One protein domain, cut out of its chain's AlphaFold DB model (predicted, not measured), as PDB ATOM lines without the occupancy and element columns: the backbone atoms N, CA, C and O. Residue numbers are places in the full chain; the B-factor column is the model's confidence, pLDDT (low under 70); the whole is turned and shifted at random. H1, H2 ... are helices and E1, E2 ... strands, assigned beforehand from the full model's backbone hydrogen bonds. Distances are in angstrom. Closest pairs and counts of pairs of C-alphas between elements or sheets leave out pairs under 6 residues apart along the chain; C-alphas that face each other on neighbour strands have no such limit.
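What this domain is: This is residues 5 to 132 of the 458 residues of the protein "TGc domain-containing protein" of Piptocephalis cylindrospora (UniProt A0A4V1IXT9). A strongly twisted antiparallel sheet of five strands forms the core, with H2 packed along one face, chiefly over E2. H1 lies beyond H2 on one side of the domain, H6 lies past the edge strand E5 on the other, and two long loops, residues 41 to 56 and 77 to 96, complete the body. The printed part has 128 residues, with elements in the order H1 H2 E1 E2 E3 H3 E4 H4 E5 H5 H6 and the sheet in the order E4 E3 E2 E1 E5. The class is mixed, helices and strands, although under half of the residues, 63, are in named elements. The whole is compact, with a radius of gyration of the C-alphas of 14.9 A and spans of 41 by 35 by 26 A.

How they stand to each other: E1 (residues 33 to 40), E2 (57 to 64) and E3 (67 to 71) form a meander, each strand the antiparallel neighbour of the one before; E1 and E2 are a hairpin, as are E2 and E3. N 36 and O 59 are 2.8 A apart, and N 62 and O 69 are 2.8 A apart, both within hydrogen-bond range. E4 (97 to 99) is an edge strand beside E3, with N 70 and O 99 at 2.9 A. E1 bends by 58 degrees at residue 37, and its residues 38 to 40 pair with the other edge strand, E5 (108 to 110), with N 39 and O 109 at 2.8 A. H2 (17 to 28) is on the sheet at a height of 8.8 A, over E2 and, only just, over E1, on which 3 of its C-alphas fall. It runs along the strands, at 16 degrees to E2 on the local plane; the closest C-alphas of H2 and E2, those of Ala 19 and Trp 59, are 5.2 A apart. H3 (73 to 76) is on the same face, over none of the strands, and touches residues 18 to 22 of H2; their closest C-alphas, Phe 18 and Val 73, are 6.1 A apart. H1 (5 to 10) is not on the sheet but touches residues 17 to 21 of H2, at a steep tilt of 53 degrees, opposite ways; their closest C-alphas, Thr 7 and Gly 17, are 5.5 A apart. H4 (101 to 104) and H5 (113 to 116) only graze the sheet, as does H6 (125 to 130), which is only just on it, with 5 pairs of C-alphas within 10 A. In H1, H2 and H6 every O i to N i+4 pair is within hydrogen-bond range; H3, H4 and H5 are too short for such a pair.

Where its parts are: E2 is 23.1 A from first to last C-alpha, E1 19.5 A, H2 16.6 A and E3 13.2 A. C-alpha 57, where E2 begins, is at (135.689, 98.368, -56.505). H1 begins with C-alpha 5 at (154.013, 101.207, -51.159), and H6 ends with C-alpha 130 at (119.863, 96.413, -67.782).

The domain as a whole: The two C-alphas farthest apart, those of Glu 50 and Gly 88, are 41.9 A apart. The printed part has no cut. The links from E1 to E2 and from H3 to E4 are long. The mean pLDDT of the printed part is 89.9, and residues 84 to 90 are under 70.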
ATOM      1  N   THR A   5     152.780 101.781 -51.717       94.19
ATOM      2  CA  THR A   5     154.013 101.207 -51.159       94.19
ATOM      3  C   THR A   5     153.794  99.804 -50.603       94.19
ATOM      4  O   THR A   5     154.554  98.894 -50.924       94.19
ATOM      5  N   THR A   6     152.730  99.602 -49.816       94.69
ATOM      6  CA  THR A   6     152.441  98.280 -49.230       94.69
ATOM      7  C   THR A   6     152.102  97.242 -50.298       94.69
ATOM      8  O   THR A   6     152.541  96.102 -50.193       94.69
ATOM      9  N   THR A   7     151.380  97.630 -51.356       94.25
ATOM     10  CA  THR A   7     151.048  96.736 -52.474       94.25
ATOM     11  C   THR A   7     152.279  96.395 -53.304       94.25
ATOM     12  O   THR A   7     152.453  95.235 -53.670       94.25
ATOM     13  N   LEU A   8     153.167  97.363 -53.552       93.69
ATOM     14  CA  LEU A   8     154.421  97.128 -54.270       93.69
ATOM     15  C   LEU A   8     155.337  96.161 -53.508       93.69
ATOM     16  O   LEU A   8     155.882  95.231 -54.099       93.69
ATOM     17  N   GLN A   9     155.475  96.354 -52.193       93.62
ATOM     18  CA  GLN A   9     156.287  95.490 -51.333       93.62
ATOM     19  C   GLN A   9     155.702  94.078 -51.223       93.62
ATOM     20  O   GLN A   9     156.430  93.099 -51.364       93.62
ATOM     21  N   ALA A  10     154.388  93.965 -51.000       92.06
ATOM     22  CA  ALA A  10     153.722  92.677 -50.825       92.06
ATOM     23  C   ALA A  10     153.499  91.918 -52.144       92.06
ATOM     24  O   ALA A  10     153.264  90.714 -52.112       92.06
ATOM     25  N   ARG A  11     153.532  92.614 -53.292       89.44
ATOM     26  CA  ARG A  11     153.185  92.092 -54.630       89.44
ATOM     27  C   ARG A  11     151.777  91.486 -54.721       89.44
ATOM     28  O   ARG A  11     151.493  90.692 -55.611       89.44
ATOM     29  N   GLN A  12     150.893  91.875 -53.806       87.25
ATOM     30  CA  GLN A  12     149.505  91.430 -53.722       87.25
ATOM     31  C   GLN A  12     148.647  92.502 -53.039       87.25
ATOM     32  O   GLN A  12     149.142  93.284 -52.221       87.25
ATOM     33  N   CYS A  13     147.351  92.521 -53.335       88.00
ATOM     34  CA  CYS A  13     146.355  93.296 -52.594       88.00
ATOM     35  C   CYS A  13     144.975  92.635 -52.680       88.00
ATOM     36  O   CYS A  13     144.775  91.707 -53.462       88.00
ATOM     37  N   ARG A  14     144.024  93.114 -51.872       80.81
ATOM     38  CA  ARG A  14     142.641  92.616 -51.827       80.81
ATOM     39  C   ARG A  14     141.599  93.652 -52.245       80.81
ATOM     40  O   ARG A  14     140.532  93.256 -52.691       80.81
ATOM     41  N   ARG A  15     141.865  94.946 -52.036       81.38
ATOM     42  CA  ARG A  15     140.927  96.044 -52.324       81.38
ATOM     43  C   ARG A  15     141.529  96.977 -53.374       81.38
ATOM     44  O   ARG A  15     141.819  96.559 -54.486       81.38
ATOM     45  N   ASP A  16     141.770  98.231 -53.007       89.75
ATOM     46  CA  ASP A  16     142.162  99.296 -53.933       89.75
ATOM     47  C   ASP A  16     143.682  99.373 -54.159       89.75
ATOM     48  O   ASP A  16     144.165 100.326 -54.773       89.75
ATOM     49  N   GLY A  17     144.460  98.440 -53.597       93.94
ATOM     50  CA  GLY A  17     145.922  98.491 -53.606       93.94
ATOM     51  C   GLY A  17     146.520  98.643 -55.005       93.94
ATOM     52  O   GLY A  17     147.335  99.540 -55.227       93.94
ATOM     53  N   PHE A  18     146.067  97.832 -55.969       94.62
ATOM     54  CA  PHE A  18     146.552  97.908 -57.347       94.62
ATOM     55  C   PHE A  18     146.200  99.237 -58.024       94.62
ATOM     56  O   PHE A  18     147.071  99.834 -58.655       94.62
ATOM     57  N   ALA A  19     144.979  99.746 -57.844       96.31
ATOM     58  CA  ALA A  19     144.567 101.015 -58.441       96.31
ATOM     59  C   ALA A  19     145.354 102.210 -57.869       96.31
ATOM     60  O   ALA A  19     145.753 103.126 -58.593       96.31
ATOM     61  N   LYS A  20     145.645 102.184 -56.561       96.56
ATOM     62  CA  LYS A  20     146.498 103.184 -55.897       96.56
ATOM     63  C   LYS A  20     147.951 103.100 -56.355       96.56
ATOM     64  O   LYS A  20     148.583 104.136 -56.551       96.56
ATOM     65  N   LEU A  21     148.481 101.887 -56.522       96.38
ATOM     66  CA  LEU A  21     149.835 101.674 -57.028       96.38
ATOM     67  C   LEU A  21     149.972 102.188 -58.464       96.38
ATOM     68  O   LEU A  21     150.884 102.964 -58.739       96.38
ATOM     69  N   PHE A  22     149.040 101.828 -59.348       96.50
ATOM     70  CA  PHE A  22     149.041 102.310 -60.728       96.50
ATOM     71  C   PHE A  22     148.942 103.838 -60.793       96.50
ATOM     72  O   PHE A  22     149.713 104.467 -61.511       96.50
ATOM     73  N   HIS A  23     148.064 104.450 -59.992       97.19
ATOM     74  CA  HIS A  23     147.950 105.907 -59.901       97.19
ATOM     75  C   HIS A  23     149.273 106.577 -59.489       97.19
ATOM     76  O   HIS A  23     149.698 107.537 -60.129       97.19
ATOM     77  N   ALA A  24     149.959 106.047 -58.468       96.81
ATOM     78  CA  ALA A  24     151.252 106.570 -58.025       96.81
ATOM     79  C   ALA A  24     152.344 106.418 -59.100       96.81
ATOM     80  O   ALA A  24     153.118 107.347 -59.326       96.81
ATOM     81  N   MET A  25     152.385 105.274 -59.792       96.56
ATOM     82  CA  MET A  25     153.322 105.031 -60.895       96.56
ATOM     83  C   MET A  25     153.060 105.958 -62.085       96.56
ATOM     84  O   MET A  25     153.996 106.538 -62.630       96.56
ATOM     85  N   ALA A  26     151.795 106.134 -62.470       95.81
ATOM     86  CA  ALA A  26     151.400 107.035 -63.545       95.81
ATOM     87  C   ALA A  26     151.761 108.491 -63.213       95.81
ATOM     88  O   ALA A  26     152.320 109.186 -64.058       95.81
ATOM     89  N   GLY A  27     151.525 108.923 -61.970       95.06
ATOM     90  CA  GLY A  27     151.939 110.241 -61.489       95.06
ATOM     91  C   GLY A  27     153.456 110.439 -61.543       95.06
ATOM     92  O   GLY A  27     153.918 111.464 -62.034       95.06
ATOM     93  N   ALA A  28     154.239 109.437 -61.126       95.88
ATOM     94  CA  ALA A  28     155.701 109.473 -61.229       95.88
ATOM     95  C   ALA A  28     156.201 109.529 -62.689       95.88
ATOM     96  O   ALA A  28     157.243 110.117 -62.958       95.88
ATOM     97  N   ALA A  29     155.441 108.961 -63.629       95.31
ATOM     98  CA  ALA A  29     155.702 109.037 -65.065       95.31
ATOM     99  C   ALA A  29     155.174 110.331 -65.728       95.31
ATOM    100  O   ALA A  29     155.277 110.475 -66.945       95.31
ATOM    101  N   GLY A  30     154.587 111.262 -64.964       93.69
ATOM    102  CA  GLY A  30     154.038 112.519 -65.487       93.69
ATOM    103  C   GLY A  30     152.696 112.378 -66.218       93.69
ATOM    104  O   GLY A  30     152.303 113.279 -66.959       93.69
ATOM    105  N   LEU A  31     151.979 111.267 -66.033       93.00
ATOM    106  CA  LEU A  31     150.682 111.017 -66.665       93.00
ATOM    107  C   LEU A  31     149.526 111.510 -65.788       93.00
ATOM    108  O   LEU A  31     149.481 111.264 -64.582       93.00
ATOM    109  N   GLN A  32     148.526 112.138 -66.416       93.00
ATOM    110  CA  GLN A  32     147.265 112.474 -65.751       93.00
ATOM    111  C   GLN A  32     146.450 111.200 -65.524       93.00
ATOM    112  O   GLN A  32     145.835 110.668 -66.451       93.00
ATOM    113  N   CYS A  33     146.450 110.718 -64.282       96.50
ATOM    114  CA  CYS A  33     145.714 109.536 -63.859       96.50
ATOM    115  C   CYS A  33     144.744 109.886 -62.728       96.50
ATOM    116  O   CYS A  33     145.157 110.433 -61.713       96.50
ATOM    117  N   GLY A  34     143.467 109.551 -62.880       96.12
ATOM    118  CA  GLY A  34     142.452 109.632 -61.833       96.12
ATOM    119  C   GLY A  34     142.209 108.277 -61.167       96.12
ATOM    120  O   GLY A  34     142.411 107.223 -61.776       96.12
ATOM    121  N   LEU A  35     141.750 108.314 -59.917       97.06
ATOM    122  CA  LEU A  35     141.254 107.151 -59.185       97.06
ATOM    123  C   LEU A  35     139.722 107.192 -59.188       97.06
ATOM    124  O   LEU A  35     139.134 108.134 -58.657       97.06
ATOM    125  N   VAL A  36     139.086 106.186 -59.780       97.69
ATOM    126  CA  VAL A  36     137.629 106.089 -59.908       97.69
ATOM    127  C   VAL A  36     137.131 105.006 -58.966       97.69
ATOM    128  O   VAL A  36     137.583 103.863 -59.022       97.69
ATOM    129  N   ARG A  37     136.214 105.375 -58.074       96.81
ATOM    130  CA  ARG A  37     135.564 104.452 -57.139       96.81
ATOM    131  C   ARG A  37     134.160 104.169 -57.639       96.81
ATOM    132  O   ARG A  37     133.485 105.074 -58.125       96.81
ATOM    133  N   GLY A  38     133.704 102.936 -57.494       95.75
ATOM    134  CA  GLY A  38     132.362 102.595 -57.923       95.75
ATOM    135  C   GLY A  38     132.025 101.133 -57.737       95.75
ATOM    136  O   GLY A  38     132.550 100.446 -56.858       95.75
ATOM    137  N   TYR A  39     131.105 100.691 -58.572       95.56
ATOM    138  CA  TYR A  39     130.576  99.352 -58.581       95.56
ATOM    139  C   TYR A  39     131.129  98.542 -59.743       95.56
ATOM    140  O   TYR A  39     131.096  98.974 -60.894       95.56
ATOM    141  N   LEU A  40     131.584  97.342 -59.424       94.31
ATOM    142  CA  LEU A  40     131.918  96.281 -60.346       94.31
ATOM    143  C   LEU A  40     130.809  95.225 -60.288       94.31
ATOM    144  O   LEU A  40     130.649  94.540 -59.273       94.31
ATOM    145  N   LYS A  41     130.074  95.088 -61.393       92.81
ATOM    146  CA  LYS A  41     129.042  94.066 -61.598       92.81
ATOM    147  C   LYS A  41     129.672  92.674 -61.620       92.81
ATOM    148  O   LYS A  41     130.693  92.461 -62.277       92.81
ATOM    149  N   GLY A  42     129.050  91.726 -60.926       91.12
ATOM    150  CA  GLY A  42     129.420  90.309 -60.951       91.12
ATOM    151  C   GLY A  42     128.643  89.504 -62.005       91.12
ATOM    152  O   GLY A  42     127.610  89.960 -62.486       91.12
ATOM    153  N   PRO A  43     129.089  88.282 -62.349       89.19
ATOM    154  CA  PRO A  43     128.395  87.434 -63.326       89.19
ATOM    155  C   PRO A  43     127.018  86.946 -62.858       89.19
ATOM    156  O   PRO A  43     126.156  86.685 -63.686       89.19
ATOM    157  N   THR A  44     126.803  86.819 -61.547       88.44
ATOM    158  CA  THR A  44     125.530  86.386 -60.944       88.44
ATOM    159  C   THR A  44     124.827  87.532 -60.221       88.44
ATOM    160  O   THR A  44     124.131  87.325 -59.228       88.44
ATOM    161  N   ASP A  45     125.081  88.757 -60.666       86.50
ATOM    162  CA  ASP A  45     124.457  89.946 -60.111       86.50
ATOM    163  C   ASP A  45     122.985  90.034 -60.547       86.50
ATOM    164  O   ASP A  45     122.655  89.837 -61.719       86.50
ATOM    165  N   ALA A  46     122.100  90.295 -59.588       80.00
ATOM    166  CA  ALA A  46     120.652  90.344 -59.781       80.00
ATOM    167  C   ALA A  46     120.037  91.659 -59.275       80.00
ATOM    168  O   ALA A  46     118.840  91.709 -58.994       80.00
ATOM    169  N   VAL A  47     120.849  92.709 -59.119       80.88
ATOM    170  CA  VAL A  47     120.357  94.045 -58.769       80.88
ATOM    171  C   VAL A  47     119.569  94.631 -59.946       80.88
ATOM    172  O   VAL A  47     120.006  94.556 -61.091       80.88
ATOM    173  N   ASP A  48     118.407  95.214 -59.643       77.69
ATOM    174  CA  ASP A  48     117.490  95.820 -60.610       77.69
ATOM    175  C   ASP A  48     117.070  97.235 -60.183       77.69
ATOM    176  O   ASP A  48     117.106  97.594 -59.003       77.69
ATOM    177  N   GLY A  49     116.580  98.008 -61.157       79.69
ATOM    178  CA  GLY A  49     115.928  99.302 -60.940       79.69
ATOM    179  C   GLY A  49     116.889 100.489 -60.887       79.69
ATOM    180  O   GLY A  49     118.041 100.395 -61.275       79.69
ATOM    181  N   GLU A  50     116.417 101.636 -60.401       83.94
ATOM    182  CA  GLU A  50     117.186 102.896 -60.406       83.94
ATOM    183  C   GLU A  50     118.106 103.073 -59.185       83.94
ATOM    184  O   GLU A  50     118.627 104.158 -58.924       83.94
ATOM    185  N   VAL A  51     118.306 102.013 -58.400       85.31
ATOM    186  CA  VAL A  51     119.126 102.088 -57.191       85.31
ATOM    187  C   VAL A  51     120.595 102.191 -57.580       85.31
ATOM    188  O   VAL A  51     121.147 101.318 -58.258       85.31
ATOM    189  N   HIS A  52     121.246 103.254 -57.105       84.75
ATOM    190  CA  HIS A  52     122.679 103.417 -57.283       84.75
ATOM    191  C   HIS A  52     123.416 102.258 -56.595       84.75
ATOM    192  O   HIS A  52     123.232 102.049 -55.391       84.75
ATOM    193  N   PRO A  53     124.264 101.507 -57.313       86.38
ATOM    194  CA  PRO A  53     124.925 100.361 -56.720       86.38
ATOM    195  C   PRO A  53     125.964 100.786 -55.664       86.38
ATOM    196  O   PRO A  53     126.561 101.865 -55.779       86.38
ATOM    197  N   PRO A  54     126.185  99.964 -54.619       90.69
ATOM    198  CA  PRO A  54     127.152 100.266 -53.569       90.69
ATOM    199  C   PRO A  54     128.584 100.211 -54.108       90.69
ATOM    200  O   PRO A  54     128.893  99.440 -55.006       90.69
ATOM    201  N   ILE A  55     129.498 100.993 -53.536       94.00
ATOM    202  CA  ILE A  55     130.909 100.953 -53.948       94.00
ATOM    203  C   ILE A  55     131.534  99.633 -53.482       94.00
ATOM    204  O   ILE A  55     131.597  99.372 -52.280       94.00
ATOM    205  N   ASN A  56     132.045  98.837 -54.420       93.38
ATOM    206  CA  ASN A  56     132.748  97.581 -54.136       93.38
ATOM    207  C   ASN A  56     134.117  97.476 -54.835       93.38
ATOM    208  O   ASN A  56     134.844  96.521 -54.570       93.38
ATOM    209  N   HIS A  57     134.476  98.437 -55.696       94.94
ATOM    210  CA  HIS A  57     135.689  98.368 -56.505       94.94
ATOM    211  C   HIS A  57     136.285  99.747 -56.805       94.94
ATOM    212  O   HIS A  57     135.605 100.777 -56.728       94.94
ATOM    213  N   THR A  58     137.570  99.760 -57.157       96.25
ATOM    214  CA  THR A  58     138.318 100.970 -57.515       96.25
ATOM    215  C   THR A  58     139.223 100.684 -58.712       96.25
ATOM    216  O   THR A  58     139.995  99.729 -58.684       96.25
ATOM    217  N   TRP A  59     139.179 101.542 -59.730       97.62
ATOM    218  CA  TRP A  59     139.992 101.451 -60.948       97.62
ATOM    219  C   TRP A  59     140.580 102.819 -61.321       97.62
ATOM    220  O   TRP A  59     140.396 103.813 -60.613       97.62
ATOM    221  N   ASN A  60     141.336 102.883 -62.415       98.31
ATOM    222  CA  ASN A  60     142.001 104.100 -62.865       98.31
ATOM    223  C   ASN A  60     141.423 104.617 -64.177       98.31
ATOM    224  O   ASN A  60     140.997 103.847 -65.035       98.31
ATOM    225  N   VAL A  61     141.491 105.931 -64.358       97.94
ATOM    226  CA  VAL A  61     141.267 106.594 -65.644       97.94
ATOM    227  C   VAL A  61     142.513 107.390 -66.008       97.94
ATOM    228  O   VAL A  61     143.127 108.006 -65.144       97.94
ATOM    229  N   VAL A  62     142.910 107.374 -67.271       97.19
ATOM    230  CA  VAL A  62     144.016 108.170 -67.808       97.19
ATOM    231  C   VAL A  62     143.544 108.943 -69.029       97.19
ATOM    232  O   VAL A  62     142.661 108.485 -69.755       97.19
ATOM    233  N   LYS A  63     144.127 110.120 -69.261       94.06
ATOM    234  CA  LYS A  63     143.857 110.920 -70.461       94.06
ATOM    235  C   LYS A  63     145.036 110.816 -71.420       94.06
ATOM    236  O   LYS A  63     146.130 111.272 -71.101       94.06
ATOM    237  N   ILE A  64     144.813 110.227 -72.592       90.62
ATOM    238  CA  ILE A  64     145.833 110.028 -73.628       90.62
ATOM    239  C   ILE A  64     145.325 110.670 -74.913       90.62
ATOM    240  O   ILE A  64     144.232 110.352 -75.366       90.62
ATOM    241  N   GLN A  65     146.103 111.595 -75.485       89.56
ATOM    242  CA  GLN A  65     145.764 112.286 -76.742       89.56
ATOM    243  C   GLN A  65     144.354 112.916 -76.748       89.56
ATOM    244  O   GLN A  65     143.667 112.939 -77.760       89.56
ATOM    245  N   GLY A  66     143.910 113.433 -75.598       89.44
ATOM    246  CA  GLY A  66     142.587 114.048 -75.454       89.44
ATOM    247  C   GLY A  66     141.458 113.074 -75.112       89.44
ATOM    248  O   GLY A  66     140.412 113.532 -74.659       89.44
ATOM    249  N   GLU A  67     141.678 111.764 -75.214       93.56
ATOM    250  CA  GLU A  67     140.674 110.746 -74.916       93.56
ATOM    251  C   GLU A  67     140.876 110.114 -73.537       93.56
ATOM    252  O   GLU A  67     141.999 109.838 -73.104       93.56
ATOM    253  N   TYR A  68     139.767 109.848 -72.849       95.62
ATOM    254  CA  TYR A  68     139.780 109.101 -71.598       95.62
ATOM    255  C   TYR A  68     139.837 107.598 -71.881       95.62
ATOM    256  O   TYR A  68     139.120 107.066 -72.736       95.62
ATOM    257  N   ARG A  69     140.716 106.913 -71.154       97.12
ATOM    258  CA  ARG A  69     140.916 105.466 -71.196       97.12
ATOM    259  C   ARG A  69     140.983 104.932 -69.781       97.12
ATOM    260  O   ARG A  69     141.560 105.568 -68.904       97.12
ATOM    261  N   PHE A  70     140.410 103.764 -69.556       98.00
ATOM    262  CA  PHE A  70     140.404 103.154 -68.237       98.00
ATOM    263  C   PHE A  70     141.470 102.072 -68.103       98.00
ATOM    264  O   PHE A  70     141.836 101.409 -69.073       98.00
ATOM    265  N   VAL A  71     141.958 101.897 -66.881       97.75
ATOM    266  CA  VAL A  71     142.878 100.827 -66.513       97.75
ATOM    267  C   VAL A  71     142.351 100.144 -65.258       97.75
ATOM    268  O   VAL A  71     142.160 100.799 -64.234       97.75
ATOM    269  N   ASP A  72     142.141  98.832 -65.330       96.00
ATOM    270  CA  ASP A  72     141.792  98.013 -64.169       96.00
ATOM    271  C   ASP A  72     142.761  96.840 -64.009       96.00
ATOM    272  O   ASP A  72     142.597  95.751 -64.559       96.00
ATOM    273  N   VAL A  73     143.781  97.076 -63.188       93.75
ATOM    274  CA  VAL A  73     144.789  96.070 -62.847       93.75
ATOM    275  C   VAL A  73     144.181  94.911 -62.048       93.75
ATOM    276  O   VAL A  73     144.598  93.772 -62.226       93.75
ATOM    277  N   GLY A  74     143.183  95.166 -61.195       90.88
ATOM    278  CA  GLY A  74     142.552  94.131 -60.371       90.88
ATOM    279  C   GLY A  74     141.770  93.107 -61.194       90.88
ATOM    280  O   GLY A  74     141.731  91.934 -60.828       90.88
ATOM    281  N   ARG A  75     141.206  93.530 -62.331       90.94
ATOM    282  CA  ARG A  75     140.548  92.645 -63.306       90.94
ATOM    283  C   ARG A  75     141.514  91.998 -64.295       90.94
ATOM    284  O   ARG A  75     141.240  90.896 -64.760       90.94
ATOM    285  N   ALA A  76     142.632  92.656 -64.597       91.06
ATOM    286  CA  ALA A  76     143.612  92.168 -65.564       91.06
ATOM    287  C   ALA A  76     144.459  90.985 -65.061       91.06
ATOM    288  O   ALA A  76     145.049  90.272 -65.872       91.06
ATOM    289  N   VAL A  77     144.590  90.798 -63.743       88.44
ATOM    290  CA  VAL A  77     145.524  89.814 -63.176       88.44
ATOM    291  C   VAL A  77     145.029  88.362 -63.307       88.44
ATOM    292  O   VAL A  77     143.864  88.087 -63.018       88.44
ATOM    293  N   PRO A  78     145.923  87.397 -63.614       85.81
ATOM    294  CA  PRO A  78     145.595  85.966 -63.668       85.81
ATOM    295  C   PRO A  78     145.005  85.370 -62.387       85.81
ATOM    296  O   PRO A  78     144.340  84.342 -62.435       85.81
ATOM    297  N   SER A  79     145.269  85.986 -61.231       82.75
ATOM    298  CA  SER A  79     144.754  85.537 -59.933       82.75
ATOM    299  C   SER A  79     143.292  85.918 -59.688       82.75
ATOM    300  O   SER A  79     142.730  85.542 -58.662       82.75
ATOM    301  N   HIS A  80     142.678  86.695 -60.583       83.31
ATOM    302  CA  HIS A  80     141.283  87.080 -60.450       83.31
ATOM    303  C   HIS A  80     140.361  85.867 -60.724       83.31
ATOM    304  O   HIS A  80     140.561  85.180 -61.725       83.31
ATOM    305  N   PRO A  81     139.313  85.602 -59.909       76.62
ATOM    306  CA  PRO A  81     138.486  84.387 -60.026       76.62
ATOM    307  C   PRO A  81     137.807  84.180 -61.386       76.62
ATOM    308  O   PRO A  81     137.500  83.058 -61.766       76.62
ATOM    309  N   TYR A  82     137.564  85.274 -62.108       72.62
ATOM    310  CA  TYR A  82     136.928  85.276 -63.429       72.62
ATOM    311  C   TYR A  82     137.914  85.572 -64.570       72.62
ATOM    312  O   TYR A  82     137.498  86.034 -65.631       72.62
ATOM    313  N   TYR A  83     139.217  85.386 -64.340       76.00
ATOM    314  CA  TYR A  83     140.227  85.515 -65.385       76.00
ATOM    315  C   TYR A  83     140.018  84.420 -66.454       76.00
ATOM    316  O   TYR A  83     139.796  83.260 -66.096       76.00
ATOM    317  N   PRO A  84     140.053  84.750 -67.759       68.31
ATOM    318  CA  PRO A  84     139.839  83.763 -68.812       68.31
ATOM    319  C   PRO A  84     140.921  82.677 -68.764       68.31
ATOM    320  O   PRO A  84     142.116  82.977 -68.760       68.31
ATOM    321  N   SER A  85     140.505  81.407 -68.762       61.59
ATOM    322  CA  SER A  85     141.422  80.267 -68.859       61.59
ATOM    323  C   SER A  85     142.177  80.344 -70.190       61.59
ATOM    324  O   SER A  85     141.657  80.001 -71.248       61.59
ATOM    325  N   THR A  86     143.391  80.887 -70.157       56.31
ATOM    326  CA  THR A  86     144.271  81.032 -71.318       56.31
ATOM    327  C   THR A  86     145.361  79.984 -71.169       56.31
ATOM    328  O   THR A  86     146.167  80.056 -70.243       56.31
ATOM    329  N   GLY A  87     145.334  78.965 -72.032       51.81
ATOM    330  CA  GLY A  87     146.125  77.732 -71.947       51.81
ATOM    331  C   GLY A  87     147.644  77.917 -71.822       51.81
ATOM    332  O   GLY A  87     148.387  77.706 -72.774       51.81
ATOM    333  N   GLY A  88     148.120  78.245 -70.620       50.00
ATOM    334  CA  GLY A  88     149.499  78.008 -70.192       50.00
ATOM    335  C   GLY A  88     150.439  79.212 -70.103       50.00
ATOM    336  O   GLY A  88     151.616  79.010 -69.812       50.00
ATOM    337  N   LYS A  89     149.994  80.464 -70.289       54.91
ATOM    338  CA  LYS A  89     150.841  81.637 -69.974       54.91
ATOM    339  C   LYS A  89     150.067  82.645 -69.135       54.91
ATOM    340  O   LYS A  89     149.198  83.330 -69.658       54.91
ATOM    341  N   ALA A  90     150.429  82.750 -67.854       61.72
ATOM    342  CA  ALA A  90     149.932  83.755 -66.914       61.72
ATOM    343  C   ALA A  90     150.348  85.167 -67.367       61.72
ATOM    344  O   ALA A  90     151.330  85.738 -66.895       61.72
ATOM    345  N   ARG A  91     149.635  85.701 -68.355       77.69
ATOM    346  CA  ARG A  91     149.764  87.071 -68.850       77.69
ATOM    347  C   ARG A  91     148.603  87.887 -68.306       77.69
ATOM    348  O   ARG A  91     147.582  87.328 -67.953       77.69
ATOM    349  N   MET A  92     148.765  89.198 -68.195       86.31
ATOM    350  CA  MET A  92     147.619  90.049 -67.877       86.31
ATOM    351  C   MET A  92     146.616  90.030 -69.036       86.31
ATOM    352  O   MET A  92     147.023  89.910 -70.194       86.31
ATOM    353  N   ASP A  93     145.334  90.202 -68.734       89.00
ATOM    354  CA  ASP A  93     144.307  90.412 -69.751       89.00
ATOM    355  C   ASP A  93     144.447  91.835 -70.327       89.00
ATOM    356  O   ASP A  93     144.231  92.814 -69.599       89.00
ATOM    357  N   PRO A  94     144.826  91.986 -71.613       91.50
ATOM    358  CA  PRO A  94     145.098  93.291 -72.206       91.50
ATOM    359  C   PRO A  94     143.844  94.157 -72.343       91.50
ATOM    360  O   PRO A  94     143.975  95.372 -72.451       91.50
ATOM    361  N   PHE A  95     142.641  93.572 -72.305       93.81
ATOM    362  CA  PHE A  95     141.391  94.320 -72.430       93.81
ATOM    363  C   PHE A  95     141.260  95.417 -71.366       93.81
ATOM    364  O   PHE A  95     140.789  96.515 -71.656       93.81
ATOM    365  N   TYR A  96     141.700  95.137 -70.136       95.12
ATOM    366  CA  TYR A  96     141.599  96.075 -69.018       95.12
ATOM    367  C   TYR A  96     142.734  97.108 -68.984       95.12
ATOM    368  O   TYR A  96     142.808  97.897 -68.041       95.12
ATOM    369  N   PHE A  97     143.613  97.137 -69.990       95.69
ATOM    370  CA  PHE A  97     144.618  98.179 -70.163       95.69
ATOM    371  C   PHE A  97     144.202  99.123 -71.293       95.69
ATOM    372  O   PHE A  97     144.160  98.743 -72.459       95.69
ATOM    373  N   LEU A  98     143.918 100.377 -70.939       95.81
ATOM    374  CA  LEU A  98     143.404 101.399 -71.854       95.81
ATOM    375  C   LEU A  98     142.053 101.023 -72.488       95.81
ATOM    376  O   LEU A  98     141.805 101.284 -73.666       95.81
ATOM    377  N   ALA A  99     141.153 100.458 -71.684       96.62
ATOM    378  CA  ALA A  99     139.790 100.149 -72.094       96.62
ATOM    379  C   ALA A  99     139.021 101.427 -72.468       96.62
ATOM    380  O   ALA A  99     139.135 102.468 -71.809       96.62
ATOM    381  N   GLN A 100     138.200 101.350 -73.517       95.62
ATOM    382  CA  GLN A 100     137.307 102.447 -73.890       95.62
ATOM    383  C   GLN A 100     136.142 102.559 -72.889       95.62
ATOM    384  O   GLN A 100     135.609 101.523 -72.479       95.62
ATOM    385  N   PRO A 101     135.671 103.778 -72.564       96.44
ATOM    386  CA  PRO A 101     134.522 103.980 -71.679       96.44
ATOM    387  C   PRO A 101     133.288 103.147 -72.044       96.44
ATOM    388  O   PRO A 101     132.718 102.467 -71.193       96.44
ATOM    389  N   LYS A 102     132.940 103.107 -73.337       94.44
ATOM    390  CA  LYS A 102     131.790 102.353 -73.860       94.44
ATOM    391  C   LYS A 102     131.899 100.829 -73.705       94.44
ATOM    392  O   LYS A 102     130.886 100.148 -73.770       94.44
ATOM    393  N   HIS A 103     133.106 100.286 -73.532       95.06
ATOM    394  CA  HIS A 103     133.310  98.852 -73.299       95.06
ATOM    395  C   HIS A 103     133.326  98.539 -71.802       95.06
ATOM    396  O   HIS A 103     132.757  97.543 -71.367       95.06
ATOM    397  N   LEU A 104     133.950  99.406 -70.996       96.19
ATOM    398  CA  LEU A 104     134.089  99.164 -69.564       96.19
ATOM    399  C   LEU A 104     132.758  99.314 -68.801       96.19
ATOM    400  O   LEU A 104     132.525  98.585 -67.833       96.19
ATOM    401  N   ILE A 105     131.859 100.193 -69.270       95.50
ATOM    402  CA  ILE A 105     130.562 100.482 -68.631       95.50
ATOM    403  C   ILE A 105     129.670  99.249 -68.434       95.50
ATOM    404  O   ILE A 105     128.850  99.243 -67.528       95.50
ATOM    405  N   PHE A 106     129.842  98.169 -69.203       94.19
ATOM    406  CA  PHE A 106     129.060  96.939 -69.006       94.19
ATOM    407  C   PHE A 106     129.226  96.330 -67.608       94.19
ATOM    408  O   PHE A 106     128.324  95.654 -67.107       94.19
ATOM    409  N   THR A 107     130.383  96.562 -66.984       94.81
ATOM    410  CA  THR A 107     130.711  96.014 -65.666       94.81
ATOM    411  C   THR A 107     131.102  97.073 -64.643       94.81
ATOM    412  O   THR A 107     130.917  96.815 -63.461       94.81
ATOM    413  N   HIS A 108     131.591  98.246 -65.055       96.25
ATOM    414  CA  HIS A 108     132.100  99.276 -64.146       96.25
ATOM    415  C   HIS A 108     131.194 100.505 -64.143       96.25
ATOM    416  O   HIS A 108     131.160 101.257 -65.116       96.25
ATOM    417  N   TYR A 109     130.510 100.740 -63.027       96.75
ATOM    418  CA  TYR A 109     129.663 101.909 -62.826       96.75
ATOM    419  C   TYR A 109     130.258 102.824 -61.746       96.75
ATOM    420  O   TYR A 109     130.319 102.424 -60.581       96.75
ATOM    421  N   PRO A 110     130.747 104.027 -62.082       96.94
ATOM    422  CA  PRO A 110     131.378 104.916 -61.110       96.94
ATOM    423  C   PRO A 110     130.359 105.478 -60.113       96.94
ATOM    424  O   PRO A 110     129.191 105.666 -60.443       96.94
ATOM    425  N   SER A 111     130.809 105.794 -58.895       95.31
ATOM    426  CA  SER A 111     129.966 106.460 -57.891       95.31
ATOM    427  C   SER A 111     129.608 107.896 -58.257       95.31
ATOM    428  O   SER A 111     128.598 108.420 -57.804       95.31
ATOM    429  N   ASP A 112     130.468 108.542 -59.041       94.31
ATOM    430  CA  ASP A 112     130.202 109.833 -59.661       94.31
ATOM    431  C   ASP A 112     129.884 109.599 -61.149       94.31
ATOM    432  O   ASP A 112     130.786 109.221 -61.907       94.31
ATOM    433  N   PRO A 113     128.634 109.820 -61.599       91.62
ATOM    434  CA  PRO A 113     128.242 109.621 -62.993       91.62
ATOM    435  C   PRO A 113     129.060 110.433 -64.010       91.62
ATOM    436  O   PRO A 113     129.188 110.009 -65.159       91.62
ATOM    437  N   SER A 114     129.666 111.560 -63.613       93.00
ATOM    438  CA  SER A 114     130.532 112.349 -64.504       93.00
ATOM    439  C   SER A 114     131.814 111.601 -64.895       93.00
ATOM    440  O   SER A 114     132.381 111.836 -65.963       93.00
ATOM    441  N   GLN A 115     132.226 110.625 -64.080       96.12
ATOM    442  CA  GLN A 115     133.414 109.801 -64.294       96.12
ATOM    443  C   GLN A 115     133.154 108.588 -65.195       96.12
ATOM    444  O   GLN A 115     134.015 107.717 -65.314       96.12
ATOM    445  N   GLN A 116     131.985 108.509 -65.839       96.06
ATOM    446  CA  GLN A 116     131.719 107.503 -66.870       96.06
ATOM    447  C   GLN A 116     132.463 107.817 -68.170       96.06
ATOM    448  O   GLN A 116     132.825 106.895 -68.895       96.06
ATOM    449  N   TYR A 117     132.691 109.104 -68.467       95.25
ATOM    450  CA  TYR A 117     133.320 109.583 -69.708       95.25
ATOM    451  C   TYR A 117     132.680 109.008 -70.989       95.25
ATOM    452  O   TYR A 117     133.354 108.797 -71.998       95.25
ATOM    453  N   LEU A 118     131.371 108.740 -70.943       94.62
ATOM    454  CA  LEU A 118     130.577 108.332 -72.098       94.62
ATOM    455  C   LEU A 118     130.151 109.555 -72.909       94.62
ATOM    456  O   LEU A 118     129.889 110.625 -72.363       94.62
ATOM    457  N   SER A 119     130.048 109.371 -74.223       88.44
ATOM    458  CA  SER A 119     129.559 110.372 -75.168       88.44
ATOM    459  C   SER A 119     128.543 109.706 -76.107       88.44
ATOM    460  O   SER A 119     128.805 108.581 -76.543       88.44
ATOM    461  N   PRO A 120     127.386 110.334 -76.407       87.25
ATOM    462  CA  PRO A 120     127.014 111.716 -76.071       87.25
ATOM    463  C   PRO A 120     126.367 111.900 -74.688       87.25
ATOM    464  O   PRO A 120     126.242 113.033 -74.234       87.25
ATOM    465  N   ARG A 121     125.935 110.823 -74.021       90.94
ATOM    466  CA  ARG A 121     125.240 110.896 -72.726       90.94
ATOM    467  C   ARG A 121     125.802 109.909 -71.712       90.94
ATOM    468  O   ARG A 121     126.269 108.835 -72.088       90.94
ATOM    469  N   SER A 122     125.683 110.259 -70.434       90.69
ATOM    470  CA  SER A 122     125.886 109.324 -69.330       90.69
ATOM    471  C   SER A 122     124.753 108.298 -69.268       90.69
ATOM    472  O   SER A 122     123.612 108.570 -69.658       90.69
ATOM    473  N   MET A 123     125.088 107.126 -68.753       92.25
ATOM    474  CA  MET A 123     124.182 106.024 -68.477       92.25
ATOM    475  C   MET A 123     123.654 106.126 -67.043       92.25
ATOM    476  O   MET A 123     124.431 106.368 -66.118       92.25
ATOM    477  N   GLY A 124     122.346 105.957 -66.852       92.56
ATOM    478  CA  GLY A 124     121.738 105.905 -65.517       92.56
ATOM    479  C   GLY A 124     121.940 104.550 -64.816       92.56
ATOM    480  O   GLY A 124     122.308 103.575 -65.476       92.56
ATOM    481  N   PRO A 125     121.665 104.441 -63.500       92.00
ATOM    482  CA  PRO A 125     121.756 103.172 -62.777       92.00
ATOM    483  C   PRO A 125     120.856 102.074 -63.361       92.00
ATOM    484  O   PRO A 125     121.338 100.965 -63.574       92.00
ATOM    485  N   GLY A 126     119.589 102.369 -63.684       89.38
ATOM    486  CA  GLY A 126     118.682 101.371 -64.265       89.38
ATOM    487  C   GLY A 126     119.138 100.861 -65.630       89.38
ATOM    488  O   GLY A 126     119.110  99.658 -65.893       89.38
ATOM    489  N   GLU A 127     119.655 101.754 -66.475       89.81
ATOM    490  CA  GLU A 127     120.248 101.382 -67.763       89.81
ATOM    491  C   GLU A 127     121.488 100.505 -67.576       89.81
ATOM    492  O   GLU A 127     121.628  99.490 -68.257       89.81
ATOM    493  N   PHE A 128     122.355 100.845 -66.619       91.62
ATOM    494  CA  PHE A 128     123.512 100.026 -66.281       91.62
ATOM    495  C   PHE A 128     123.089  98.631 -65.813       91.62
ATOM    496  O   PHE A 128     123.632  97.645 -66.312       91.62
ATOM    497  N   HIS A 129     122.111  98.515 -64.910       89.38
ATOM    498  CA  HIS A 129     121.597  97.218 -64.443       89.38
ATOM    499  C   HIS A 129     120.962  96.406 -65.575       89.38
ATOM    500  O   HIS A 129     121.059  95.181 -65.573       89.38
ATOM    501  N   SER A 130     120.412  97.076 -66.595       87.00
ATOM    502  CA  SER A 130     119.863  96.413 -67.782       87.00
ATOM    503  C   SER A 130     120.913  95.794 -68.713       87.00
ATOM    504  O   SER A 130     120.591  94.910 -69.511       87.00
ATOM    505  N   LEU A 131     122.177  96.230 -68.612       89.69
ATOM    506  CA  LEU A 131     123.249  95.684 -69.438       89.69
ATOM    507  C   LEU A 131     123.590  94.245 -69.033       89.69
ATOM    508  O   LEU A 131     123.714  93.961 -67.833       89.69
ATOM    509  N   PRO A 132     123.867  93.366 -70.013       90.50
ATOM    510  CA  PRO A 132     124.426  92.055 -69.728       90.50
ATOM    511  C   PRO A 132     125.762  92.182 -68.993       90.50
ATOM    512  O   PRO A 132     126.512  93.142 -69.189       90.50
TER     513      PRO A 132